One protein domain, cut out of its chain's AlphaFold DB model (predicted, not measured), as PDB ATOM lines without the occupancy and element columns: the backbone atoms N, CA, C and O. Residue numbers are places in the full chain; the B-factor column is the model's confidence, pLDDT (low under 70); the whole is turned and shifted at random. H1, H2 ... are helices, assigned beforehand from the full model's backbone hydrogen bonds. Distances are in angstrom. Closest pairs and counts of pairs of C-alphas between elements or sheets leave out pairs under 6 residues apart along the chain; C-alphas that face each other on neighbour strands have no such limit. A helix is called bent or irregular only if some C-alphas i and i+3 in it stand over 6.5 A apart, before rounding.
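This is residues 90 to 177 of the 177 residues of an uncharacterized protein of Paenibacillus sp. BGI2013 (UniProt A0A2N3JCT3). Two helices, H2 and H3, stand side by side as a hairpin, and a longer helix, H1, crosses this pair, so that three helices make a loose up-and-down bundle. Both ends of H1 stick out: residues 90 to 95 at one end and 120 to 125 at the other stand free. The printed part has 88 residues with three named helices in the order H1, H2, H3 and no named strand, and its class is all helix. The whole is loose, with a radius of gyration of the C-alphas of 15.1 A, and elongated, spanning 50 by 26 by 24 A.

H1 runs from Val 92, whose C-alpha is at (42.216, -35.188, 55.506), to Asp 122, 43.8 A from first to last C-alpha. It is neither bent nor irregular, but only just: C-alphas 105 and 108 are 6.2 A apart. H2 holds residues 131 to 150 and is 26.8 A long, with its first C-alpha at (23.610, -46.677, 21.320). It has a kink of 39 degrees near residue 142 and is only just irregular, C-alphas 141 and 144 being 6.8 A apart. H3 holds residues 152 to 173, is 32.9 A long and ends with C-alpha 173 at (26.751, -32.984, 22.658). It is irregular, with C-alphas 153 and 156 7.7 A apart.

The bundle is up and down, each helix running against the one before it in the chain. H1 touches H2 with residues 104 to 112 alone, and H2 touches H1 with residues 137 to 144 alone. Their closest C-alphas are those of Pro 108 and Ile 141, 5.0 A apart. This helical hairpin has a tilt of 36 degrees, only just steep, opposite ways. H2 and H3 touch and form a second helical hairpin, at a shallow tilt of 9 degrees, opposite ways; their closest C-alphas, those of Ile 140 and Glu 162, are 4.8 A apart. H1 touches H3 with residues 97 to 107 alone, and H3 touches H1 with residues 155 to 162 alone. Their closest C-alphas are those of Asn 101 and Tyr 156, 4.8 A apart, and they run the same way at a steep tilt of 44 degrees. The helix packing is mostly crossed, only just, with 1 of 3 pairs at a shallow tilt. Backbone O i to N i+4 pairs are within hydrogen-bond range in 25 of 27 cases in H1, 14 of 16 in H2 and 12 of 18 in H3.

The two C-alphas farthest apart are those of His 90 and Lys 124, at 51.3 A. Without the stretches that stand free, the body has 76 residues and spans 39 by 23 by 20 A. The printed part has no cut and ends at Leu 177, the chain's last residue. The link from H1 to H2 is short, with 8 residues, and that from H2 to H3 is tight, with 1 residue. The mean pLDDT of the printed part is 82.9; residues 121 to 128 and 173 to 177 are under 70.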
ATOM      1  N   HIS A  90      39.417 -37.539  61.523       80.62
ATOM      2  CA  HIS A  90      40.423 -36.513  61.813       80.62
ATOM      3  C   HIS A  90      41.418 -36.313  60.660       80.62
ATOM      4  O   HIS A  90      41.986 -35.229  60.526       80.62
ATOM      5  N   ILE A  91      41.585 -37.315  59.792       91.12
ATOM      6  CA  ILE A  91      42.570 -37.316  58.708       91.12
ATOM      7  C   ILE A  91      41.951 -36.751  57.419       91.12
ATOM      8  O   ILE A  91      40.836 -37.103  57.030       91.12
ATOM      9  N   VAL A  92      42.680 -35.861  56.738       85.25
ATOM     10  CA  VAL A  92      42.216 -35.188  55.506       85.25
ATOM     11  C   VAL A  92      42.007 -36.179  54.355       85.25
ATOM     12  O   VAL A  92      41.029 -36.071  53.618       85.25
ATOM     13  N   GLU A  93      42.895 -37.160  54.213       84.69
ATOM     14  CA  GLU A  93      42.810 -38.186  53.167       84.69
ATOM     15  C   GLU A  93      41.553 -39.056  53.310       84.69
ATOM     16  O   GLU A  93      40.838 -39.299  52.337       84.69
ATOM     17  N   GLU A  94      41.214 -39.450  54.538       83.25
ATOM     18  CA  GLU A  94      40.005 -40.227  54.823       83.25
ATOM     19  C   GLU A  94      38.740 -39.427  54.513       83.25
ATOM     20  O   GLU A  94      37.797 -39.957  53.923       83.25
ATOM     21  N   LYS A  95      38.738 -38.123  54.823       84.12
ATOM     22  CA  LYS A  95      37.649 -37.215  54.438       84.12
ATOM     23  C   LYS A  95      37.472 -37.159  52.928       84.12
ATOM     24  O   LYS A  95      36.344 -37.274  52.453       84.12
ATOM     25  N   PHE A  96      38.566 -37.043  52.175       85.06
ATOM     26  CA  PHE A  96      38.513 -37.063  50.715       85.06
ATOM     27  C   PHE A  96      37.946 -38.388  50.187       85.06
ATOM     28  O   PHE A  96      37.056 -38.374  49.337       85.06
ATOM     29  N   ARG A  97      38.389 -39.527  50.733       85.19
ATOM     30  CA  ARG A  97      37.890 -40.861  50.357       85.19
ATOM     31  C   ARG A  97      36.393 -41.005  50.629       85.19
ATOM     32  O   ARG A  97      35.656 -41.479  49.767       85.19
ATOM     33  N   VAL A  98      35.922 -40.547  51.788       86.25
ATOM     34  CA  VAL A  98      34.498 -40.575  52.154       86.25
ATOM     35  C   VAL A  98      33.663 -39.665  51.254       86.25
ATOM     36  O   VAL A  98      32.611 -40.088  50.773       86.25
ATOM     37  N   THR A  99      34.143 -38.459  50.945       87.25
ATOM     38  CA  THR A  99      33.456 -37.556  50.010       87.25
ATOM     39  C   THR A  99      33.421 -38.124  48.589       87.25
ATOM     40  O   THR A  99      32.387 -38.058  47.925       87.25
ATOM     41  N   ALA A 100      34.511 -38.733  48.116       86.94
ATOM     42  CA  ALA A 100      34.550 -39.381  46.808       86.94
ATOM     43  C   ALA A 100      33.576 -40.569  46.733       86.94
ATOM     44  O   ALA A 100      32.843 -40.701  45.753       86.94
ATOM     45  N   ASN A 101      33.502 -41.387  47.788       87.25
ATOM     46  CA  ASN A 101      32.535 -42.480  47.888       87.25
ATOM     47  C   ASN A 101      31.085 -41.973  47.879       87.25
ATOM     48  O   ASN A 101      30.221 -42.559  47.234       87.25
ATOM     49  N   PHE A 102      30.814 -40.859  48.557       88.44
ATOM     50  CA  PHE A 102      29.500 -40.223  48.548       88.44
ATOM     51  C   PHE A 102      29.101 -39.740  47.147       88.44
ATOM     52  O   PHE A 102      28.007 -40.048  46.671       88.44
ATOM     53  N   LEU A 103      30.001 -39.036  46.455       89.00
ATOM     54  CA  LEU A 103      29.758 -38.551  45.094       89.00
ATOM     55  C   LEU A 103      29.533 -39.697  44.104       89.00
ATOM     56  O   LEU A 103      28.606 -39.625  43.302       89.00
ATOM     57  N   THR A 104      30.321 -40.762  44.229       91.75
ATOM     58  CA  THR A 104      30.193 -42.003  43.451       91.75
ATOM     59  C   THR A 104      28.790 -42.613  43.544       91.75
ATOM     60  O   THR A 104      28.280 -43.187  42.593       91.75
ATOM     61  N   VAL A 105      28.121 -42.506  44.694       88.25
ATOM     62  CA  VAL A 105      26.756 -43.033  44.851       88.25
ATOM     63  C   VAL A 105      25.716 -42.047  44.313       88.25
ATOM     64  O   VAL A 105      24.731 -42.446  43.692       88.25
ATOM     65  N   ILE A 106      25.923 -40.747  44.528       88.81
ATOM     66  CA  ILE A 106      24.947 -39.715  44.159       88.81
ATOM     67  C   ILE A 106      24.885 -39.469  42.653       88.81
ATOM     68  O   ILE A 106      23.791 -39.283  42.120       88.81
ATOM     69  N   ILE A 107      26.021 -39.460  41.958       90.62
ATOM     70  CA  ILE A 107      26.081 -39.173  40.518       90.62
ATOM     71  C   ILE A 107      25.182 -40.131  39.704       90.62
ATOM     72  O   ILE A 107      24.328 -39.640  38.957       90.62
ATOM     73  N   PRO A 108      25.273 -41.467  39.862       90.88
ATOM     74  CA  PRO A 108      24.369 -42.417  39.216       90.88
ATOM     75  C   PRO A 108      22.895 -42.158  39.518       90.88
ATOM     76  O   PRO A 108      22.068 -42.182  38.605       90.88
ATOM     77  N   ILE A 109      22.563 -41.877  40.784       88.38
ATOM     78  CA  ILE A 109      21.189 -41.592  41.215       88.38
ATOM     79  C   ILE A 109      20.660 -40.373  40.451       88.38
ATOM     80  O   ILE A 109      19.594 -40.450  39.839       88.38
ATOM     81  N   LEU A 110      21.428 -39.281  40.404       88.06
ATOM     82  CA  LEU A 110      21.060 -38.065  39.673       88.06
ATOM     83  C   LEU A 110      20.865 -38.317  38.174       88.06
ATOM     84  O   LEU A 110      19.911 -37.797  37.594       88.06
ATOM     85  N   ILE A 111      21.711 -39.138  37.542       89.12
ATOM     86  CA  ILE A 111      21.546 -39.491  36.124       89.12
ATOM     87  C   ILE A 111      20.278 -40.314  35.891       89.12
ATOM     88  O   ILE A 111      19.540 -40.028  34.946       89.12
ATOM     89  N   ILE A 112      19.988 -41.297  36.745       88.81
ATOM     90  CA  ILE A 112      18.752 -42.088  36.654       88.81
ATOM     91  C   ILE A 112      17.533 -41.166  36.732       88.81
ATOM     92  O   ILE A 112      16.618 -41.276  35.918       88.81
ATOM     93  N   ILE A 113      17.544 -40.211  37.661       84.94
ATOM     94  CA  ILE A 113      16.458 -39.242  37.834       84.94
ATOM     95  C   ILE A 113      16.331 -38.335  36.615       84.94
ATOM     96  O   ILE A 113      15.219 -38.115  36.141       84.94
ATOM     97  N   ALA A 114      17.445 -37.827  36.086       83.06
ATOM     98  CA  ALA A 114      17.437 -36.987  34.895       83.06
ATOM     99  C   ALA A 114      16.818 -37.730  33.702       83.06
ATOM    100  O   ALA A 114      15.970 -37.182  33.001       83.06
ATOM    101  N   ILE A 115      17.176 -39.001  33.513       84.50
ATOM    102  CA  ILE A 115      16.620 -39.850  32.455       84.50
ATOM    103  C   ILE A 115      15.131 -40.107  32.679       84.50
ATOM    104  O   ILE A 115      14.346 -39.962  31.744       84.50
ATOM    105  N   LEU A 116      14.721 -40.444  33.906       82.62
ATOM    106  CA  LEU A 116      13.308 -40.620  34.249       82.62
ATOM    107  C   LEU A 116      12.508 -39.342  33.994       82.62
ATOM    108  O   LEU A 116      11.427 -39.410  33.414       82.62
ATOM    109  N   ASN A 117      13.046 -38.178  34.361       79.12
ATOM    110  CA  ASN A 117      12.385 -36.905  34.113       79.12
ATOM    111  C   ASN A 117      12.236 -36.636  32.609       79.12
ATOM    112  O   ASN A 117      11.152 -36.273  32.162       79.12
ATOM    113  N   ILE A 118      13.274 -36.905  31.809       76.06
ATOM    114  CA  ILE A 118      13.205 -36.783  30.345       76.06
ATOM    115  C   ILE A 118      12.155 -37.739  29.758       76.06
ATOM    116  O   ILE A 118      11.369 -37.339  28.898       76.06
ATOM    117  N   PHE A 119      12.086 -38.983  30.239       75.94
ATOM    118  CA  PHE A 119      11.056 -39.931  29.811       75.94
ATOM    119  C   PHE A 119       9.643 -39.457  30.163       75.94
ATOM    120  O   PHE A 119       8.737 -39.593  29.345       75.94
ATOM    121  N   ILE A 120       9.445 -38.889  31.353       71.94
ATOM    122  CA  ILE A 120       8.142 -38.389  31.804       71.94
ATOM    123  C   ILE A 120       7.738 -37.138  31.015       71.94
ATOM    124  O   ILE A 120       6.582 -37.016  30.603       71.94
ATOM    125  N   GLU A 121       8.660 -36.198  30.796       68.38
ATOM    126  CA  GLU A 121       8.347 -34.912  30.176       68.38
ATOM    127  C   GLU A 121       8.269 -34.980  28.649       68.38
ATOM    128  O   GLU A 121       7.357 -34.394  28.060       68.38
ATOM    129  N   ASP A 122       9.138 -35.752  28.006       66.12
ATOM    130  CA  ASP A 122       9.342 -35.644  26.565       66.12
ATOM    131  C   ASP A 122       9.564 -37.002  25.883       66.12
ATOM    132  O   ASP A 122      10.310 -37.118  24.912       66.12
ATOM    133  N   TYR A 123       8.837 -38.038  26.325       64.25
ATOM    134  CA  TYR A 123       8.872 -39.393  25.744       64.25
ATOM    135  C   TYR A 123       8.857 -39.418  24.202       64.25
ATOM    136  O   TYR A 123       9.541 -40.224  23.572       64.25
ATOM    137  N   LYS A 124       8.076 -38.526  23.572       58.94
ATOM    138  CA  LYS A 124       7.960 -38.442  22.105       58.94
ATOM    139  C   LYS A 124       9.217 -37.871  21.435       58.94
ATOM    140  O   LYS A 124       9.538 -38.309  20.332       58.94
ATOM    141  N   ASN A 125       9.918 -36.955  22.102       58.38
ATOM    142  CA  ASN A 125      11.159 -36.333  21.631       58.38
ATOM    143  C   ASN A 125      12.391 -37.177  21.987       58.38
ATOM    144  O   ASN A 125      13.391 -37.141  21.279       58.38
ATOM    145  N   PHE A 126      12.297 -38.026  23.012       64.69
ATOM    146  CA  PHE A 126      13.331 -38.990  23.394       64.69
ATOM    147  C   PHE A 126      13.326 -40.269  22.536       64.69
ATOM    148  O   PHE A 126      13.728 -41.351  22.974       64.69
ATOM    149  N   LYS A 127      12.870 -40.178  21.280       55.44
ATOM    150  CA  LYS A 127      12.957 -41.284  20.328       55.44
ATOM    151  C   LYS A 127      14.401 -41.434  19.853       55.44
ATOM    152  O   LYS A 127      14.792 -40.937  18.806       55.44
ATOM    153  N   ASN A 128      15.140 -42.232  20.619       64.81
ATOM    154  CA  ASN A 128      16.396 -42.875  20.248       64.81
ATOM    155  C   ASN A 128      17.656 -41.978  20.339       64.81
ATOM    156  O   ASN A 128      18.237 -41.620  19.318       64.81
ATOM    157  N   PRO A 129      18.168 -41.696  21.558       71.81
ATOM    158  CA  PRO A 129      19.415 -40.936  21.770       71.81
ATOM    159  C   PRO A 129      20.688 -41.649  21.251       71.81
ATOM    160  O   PRO A 129      21.800 -41.128  21.351       71.81
ATOM    161  N   GLY A 130      20.540 -42.846  20.671       81.25
ATOM    162  CA  GLY A 130      21.603 -43.636  20.059       81.25
ATOM    163  C   GLY A 130      22.325 -44.559  21.043       81.25
ATOM    164  O   GLY A 130      22.401 -44.308  22.244       81.25
ATOM    165  N   ARG A 131      22.909 -45.648  20.522       83.38
ATOM    166  CA  ARG A 131      23.610 -46.677  21.320       83.38
ATOM    167  C   ARG A 131      24.699 -46.095  22.227       83.38
ATOM    168  O   ARG A 131      24.853 -46.531  23.358       83.38
ATOM    169  N   ASN A 132      25.440 -45.104  21.737       85.06
ATOM    170  CA  ASN A 132      26.547 -44.502  22.482       85.06
ATOM    171  C   ASN A 132      26.086 -43.775  23.752       85.06
ATOM    172  O   ASN A 132      26.779 -43.858  24.758       85.06
ATOM    173  N   PHE A 133      24.933 -43.099  23.715       86.69
ATOM    174  CA  PHE A 133      24.355 -42.455  24.897       86.69
ATOM    175  C   PHE A 133      24.040 -43.499  25.972       86.69
ATOM    176  O   PHE A 133      24.479 -43.368  27.109       86.69
ATOM    177  N   TRP A 134      23.368 -44.587  25.585       88.31
ATOM    178  CA  TRP A 134      23.019 -45.670  26.505       88.31
ATOM    179  C   TRP A 134      24.239 -46.371  27.089       88.31
ATOM    180  O   TRP A 134      24.262 -46.628  28.285       88.31
ATOM    181  N   VAL A 135      25.277 -46.628  26.288       89.25
ATOM    182  CA  VAL A 135      26.534 -47.214  26.788       89.25
ATOM    183  C   VAL A 135      27.188 -46.311  27.839       89.25
ATOM    184  O   VAL A 135      27.688 -46.820  28.834       89.25
ATOM    185  N   MET A 136      27.163 -44.988  27.654       90.12
ATOM    186  CA  MET A 136      27.717 -44.041  28.630       90.12
ATOM    187  C   MET A 136      26.893 -44.010  29.922       90.12
ATOM    188  O   MET A 136      27.461 -44.118  31.002       90.12
ATOM    189  N   VAL A 137      25.562 -43.938  29.816       90.69
ATOM    190  CA  VAL A 137      24.644 -43.985  30.968       90.69
ATOM    191  C   VAL A 137      24.818 -45.276  31.762       90.69
ATOM    192  O   VAL A 137      24.971 -45.245  32.980       90.69
ATOM    193  N   VAL A 138      24.817 -46.416  31.071       92.25
ATOM    194  CA  VAL A 138      25.014 -47.732  31.685       92.25
ATOM    195  C   VAL A 138      26.392 -47.807  32.334       92.25
ATOM    196  O   VAL A 138      26.499 -48.305  33.447       92.25
ATOM    197  N   GLY A 139      27.427 -47.264  31.685       91.06
ATOM    198  CA  GLY A 139      28.770 -47.165  32.249       91.06
ATOM    199  C   GLY A 139      28.793 -46.439  33.593       91.06
ATOM    200  O   GLY A 139      29.364 -46.973  34.534       91.06
ATOM    201  N   ILE A 140      28.119 -45.288  33.694       93.25
ATOM    202  CA  ILE A 140      28.035 -44.485  34.927       93.25
ATOM    203  C   ILE A 140      27.250 -45.212  36.026       93.25
ATOM    204  O   ILE A 140      27.625 -45.165  37.188       93.25
ATOM    205  N   ILE A 141      26.163 -45.906  35.677       93.31
ATOM    206  CA  ILE A 141      25.322 -46.599  36.666       93.31
ATOM    207  C   ILE A 141      25.980 -47.888  37.172       93.31
ATOM    208  O   ILE A 141      25.891 -48.217  38.352       93.31
ATOM    209  N   ILE A 142      26.623 -48.639  36.278       93.62
ATOM    210  CA  ILE A 142      27.186 -49.955  36.596       93.62
ATOM    211  C   ILE A 142      28.575 -49.839  37.233       93.62
ATOM    212  O   ILE A 142      28.927 -50.699  38.040       93.62
ATOM    213  N   SER A 143      29.360 -48.796  36.932       93.62
ATOM    214  CA  SER A 143      30.712 -48.637  37.485       93.62
ATOM    215  C   SER A 143      30.804 -48.743  39.013       93.62
ATOM    216  O   SER A 143      31.624 -49.544  39.468       93.62
ATOM    217  N   PRO A 144      29.992 -48.037  39.824       92.38
ATOM    218  CA  PRO A 144      30.083 -48.146  41.280       92.38
ATOM    219  C   PRO A 144      29.702 -49.541  41.781       92.38
ATOM    220  O   PRO A 144      30.321 -50.044  42.714       92.38
ATOM    221  N   ILE A 145      28.741 -50.208  41.130       91.94
ATOM    222  CA  ILE A 145      28.300 -51.567  41.483       91.94
ATOM    223  C   ILE A 145      29.425 -52.573  41.219       91.94
ATOM    224  O   ILE A 145      29.735 -53.394  42.078       91.94
ATOM    225  N   VAL A 146      30.066 -52.501  40.049       92.38
ATOM    226  CA  VAL A 146      31.171 -53.401  39.686       92.38
ATOM    227  C   VAL A 146      32.360 -53.205  40.618       92.38
ATOM    228  O   VAL A 146      32.912 -54.185  41.110       92.38
ATOM    229  N   VAL A 147      32.739 -51.958  40.900       91.56
ATOM    230  CA  VAL A 147      33.862 -51.678  41.802       91.56
ATOM    231  C   VAL A 147      33.543 -52.123  43.228       91.56
ATOM    232  O   VAL A 147      34.390 -52.754  43.855       91.56
ATOM    233  N   PHE A 148      32.318 -51.897  43.709       90.56
ATOM    234  CA  PHE A 148      31.871 -52.384  45.014       90.56
ATOM    235  C   PHE A 148      31.971 -53.913  45.141       90.56
ATOM    236  O   PHE A 148      32.414 -54.408  46.174       90.56
ATOM    237  N   LEU A 149      31.596 -54.653  44.089       91.50
ATOM    238  CA  LEU A 149      31.674 -56.118  44.061       91.50
ATOM    239  C   LEU A 149      33.112 -56.649  44.015       91.50
ATOM    240  O   LEU A 149      33.368 -57.732  44.533       91.50
ATOM    241  N   ILE A 150      34.039 -55.916  43.393       91.75
ATOM    242  CA  ILE A 150      35.459 -56.289  43.361       91.75
ATOM    243  C   ILE A 150      36.089 -56.033  44.729       91.75
ATOM    244  O   ILE A 150      36.682 -56.936  45.317       91.75
ATOM    245  N   ASN A 151      35.984 -54.796  45.221       87.12
ATOM    246  CA  ASN A 151      36.434 -54.404  46.548       87.12
ATOM    247  C   ASN A 151      35.821 -53.044  46.929       87.12
ATOM    248  O   ASN A 151      36.094 -52.020  46.295       87.12
ATOM    249  N   SER A 152      35.050 -53.027  48.016       85.81
ATOM    250  CA  SER A 152      34.386 -51.830  48.544       85.81
ATOM    251  C   SER A 152      35.357 -50.706  48.915       85.81
ATOM    252  O   SER A 152      34.995 -49.531  48.862       85.81
ATOM    253  N   GLU A 153      36.611 -51.031  49.227       85.81
ATOM    254  CA  GLU A 153      37.640 -50.044  49.525       85.81
ATOM    255  C   GLU A 153      38.009 -49.169  48.327       85.81
ATOM    256  O   GLU A 153      38.381 -48.008  48.516       85.81
ATOM    257  N   TYR A 154      37.904 -49.689  47.105       87.75
ATOM    258  CA  TYR A 154      38.252 -48.955  45.888       87.75
ATOM    259  C   TYR A 154      37.073 -48.190  45.292       87.75
ATOM    260  O   TYR A 154      37.196 -47.673  44.188       87.75
ATOM    261  N   LEU A 155      35.945 -48.071  45.999       88.19
ATOM    262  CA  LEU A 155      34.728 -47.448  45.471       88.19
ATOM    263  C   LEU A 155      34.967 -46.033  44.918       88.19
ATOM    264  O   LEU A 155      34.496 -45.722  43.825       88.19
ATOM    265  N   TYR A 156      35.812 -45.235  45.573       86.62
ATOM    266  CA  TYR A 156      36.233 -43.908  45.111       86.62
ATOM    267  C   TYR A 156      36.848 -43.900  43.699       86.62
ATOM    268  O   TYR A 156      36.789 -42.882  43.014       86.62
ATOM    269  N   MET A 157      37.421 -45.017  43.231       88.44
ATOM    270  CA  MET A 157      37.984 -45.125  41.881       88.44
ATOM    271  C   MET A 157      36.905 -45.061  40.798       88.44
ATOM    272  O   MET A 157      37.169 -44.593  39.688       88.44
ATOM    273  N   SER A 158      35.680 -45.498  41.101       92.69
ATOM    274  CA  SER A 158      34.585 -45.426  40.132       92.69
ATOM    275  C   SER A 158      34.169 -43.988  39.818       92.69
ATOM    276  O   SER A 158      33.777 -43.731  38.684       92.69
ATOM    277  N   LEU A 159      34.425 -43.025  40.711       91.88
ATOM    278  CA  LEU A 159      34.245 -41.597  40.430       91.88
ATOM    279  C   LEU A 159      35.019 -41.138  39.183       91.88
ATOM    280  O   LEU A 159      34.508 -40.352  38.387       91.88
ATOM    281  N   PHE A 160      36.238 -41.646  38.963       91.88
ATOM    282  CA  PHE A 160      37.019 -41.313  37.766       91.88
ATOM    283  C   PHE A 160      36.387 -41.882  36.492       91.88
ATOM    284  O   PHE A 160      36.381 -41.223  35.449       91.88
ATOM    285  N   ILE A 161      35.831 -43.094  36.579       91.38
ATOM    286  CA  ILE A 161      35.125 -43.756  35.476       91.38
ATOM    287  C   ILE A 161      33.865 -42.958  35.120       91.38
ATOM    288  O   ILE A 161      33.635 -42.643  33.951       91.38
ATOM    289  N   GLU A 162      33.085 -42.574  36.128       92.31
ATOM    290  CA  GLU A 162      31.881 -41.760  35.973       92.31
ATOM    291  C   GLU A 162      32.208 -40.406  35.344       92.31
ATOM    292  O   GLU A 162      31.599 -40.019  34.343       92.31
ATOM    293  N   PHE A 163      33.232 -39.719  35.857       92.25
ATOM    294  CA  PHE A 163      33.667 -38.429  35.332       92.25
ATOM    295  C   PHE A 163      34.100 -38.526  33.864       92.25
ATOM    296  O   PHE A 163      33.737 -37.676  33.050       92.25
ATOM    297  N   PHE A 164      34.816 -39.589  33.489       93.00
ATOM    298  CA  PHE A 164      35.212 -39.837  32.103       93.00
ATOM    299  C   PHE A 164      34.006 -40.015  31.170       93.00
ATOM    300  O   PHE A 164      33.973 -39.436  30.077       93.00
ATOM    301  N   PHE A 165      32.998 -40.788  31.584       92.00
ATOM    302  CA  PHE A 165      31.785 -40.975  30.790       92.00
ATOM    303  C   PHE A 165      30.966 -39.685  30.672       92.00
ATOM    304  O   PHE A 165      30.548 -39.346  29.562       92.00
ATOM    305  N   ILE A 166      30.810 -38.927  31.762       90.25
ATOM    306  CA  ILE A 166      30.123 -37.625  31.760       90.25
ATOM    307  C   ILE A 166      30.831 -36.650  30.817       90.25
ATOM    308  O   ILE A 166      30.194 -36.034  29.958       90.25
ATOM    309  N   LEU A 167      32.161 -36.552  30.906       90.62
ATOM    310  CA  LEU A 167      32.956 -35.692  30.032       90.62
ATOM    311  C   LEU A 167      32.765 -36.073  28.557       90.62
ATOM    312  O   LEU A 167      32.538 -35.207  27.709       90.62
ATOM    313  N   LYS A 168      32.798 -37.375  28.236       88.31
ATOM    314  CA  LYS A 168      32.540 -37.859  26.873       88.31
ATOM    315  C   LYS A 168      31.129 -37.534  26.384       88.31
ATOM    316  O   LYS A 168      30.984 -37.190  25.208       88.31
ATOM    317  N   MET A 169      30.112 -37.621  27.243       85.94
ATOM    318  CA  MET A 169      28.739 -37.223  26.900       85.94
ATOM    319  C   MET A 169      28.670 -35.733  26.545       85.94
ATOM    320  O   MET A 169      28.147 -35.376  25.486       85.94
ATOM    321  N   LEU A 170      29.266 -34.869  27.374       85.12
ATOM    322  CA  LEU A 170      29.267 -33.415  27.176       85.12
ATOM    323  C   LEU A 170      30.025 -32.987  25.911       85.12
ATOM    324  O   LEU A 170      29.529 -32.174  25.129       85.12
ATOM    325  N   LEU A 171      31.206 -33.559  25.663       84.19
ATOM    326  CA  LEU A 171      32.014 -33.240  24.480       84.19
ATOM    327  C   LEU A 171      31.318 -33.628  23.173       84.19
ATOM    328  O   LEU A 171      31.468 -32.945  22.160       84.19
ATOM    329  N   LYS A 172      30.555 -34.724  23.181       71.25
ATOM    330  CA  LYS A 172      29.834 -35.184  21.994       71.25
ATOM    331  C   LYS A 172      28.577 -34.359  21.726       71.25
ATOM    332  O   LYS A 172      28.270 -34.114  20.564       71.25
ATOM    333  N   SER A 173      27.908 -33.882  22.776       62.03
ATOM    334  CA  SER A 173      26.751 -32.984  22.658       62.03
ATOM    335  C   SER A 173      27.092 -31.692  21.900       62.03
ATOM    336  O   SER A 173      26.307 -31.264  21.060       62.03
ATOM    337  N   LYS A 174      28.301 -31.140  22.083       55.47
ATOM    338  CA  LYS A 174      28.770 -29.944  21.356       55.47
ATOM    339  C   LYS A 174      28.979 -30.133  19.847       55.47
ATOM    340  O   LYS A 174      29.139 -29.142  19.155       55.47
ATOM    341  N   LYS A 175      29.015 -31.369  19.333       46.34
ATOM    342  CA  LYS A 175      29.159 -31.639  17.887       46.34
ATOM    343  C   LYS A 175      27.819 -31.773  17.152       46.34
ATOM    344  O   LYS A 175      27.827 -31.985  15.945       46.34
ATOM    345  N   CYS A 176      26.694 -31.713  17.868       39.78
ATOM    346  CA  CYS A 176      25.343 -31.829  17.303       39.78
ATOM    347  C   CYS A 176      24.527 -30.523  17.381       39.78
ATOM    348  O   CYS A 176      23.341 -30.547  17.062       39.78
ATOM    349  N   LEU A 177      25.157 -29.423  17.800       36.19
ATOM    350  CA  LEU A 177      24.677 -28.042  17.685       36.19
ATOM    351  C   LEU A 177      25.509 -27.336  16.612       36.19
ATOM    352  O   LEU A 177      24.919 -26.524  15.874       36.19
TER     353      LEU A 177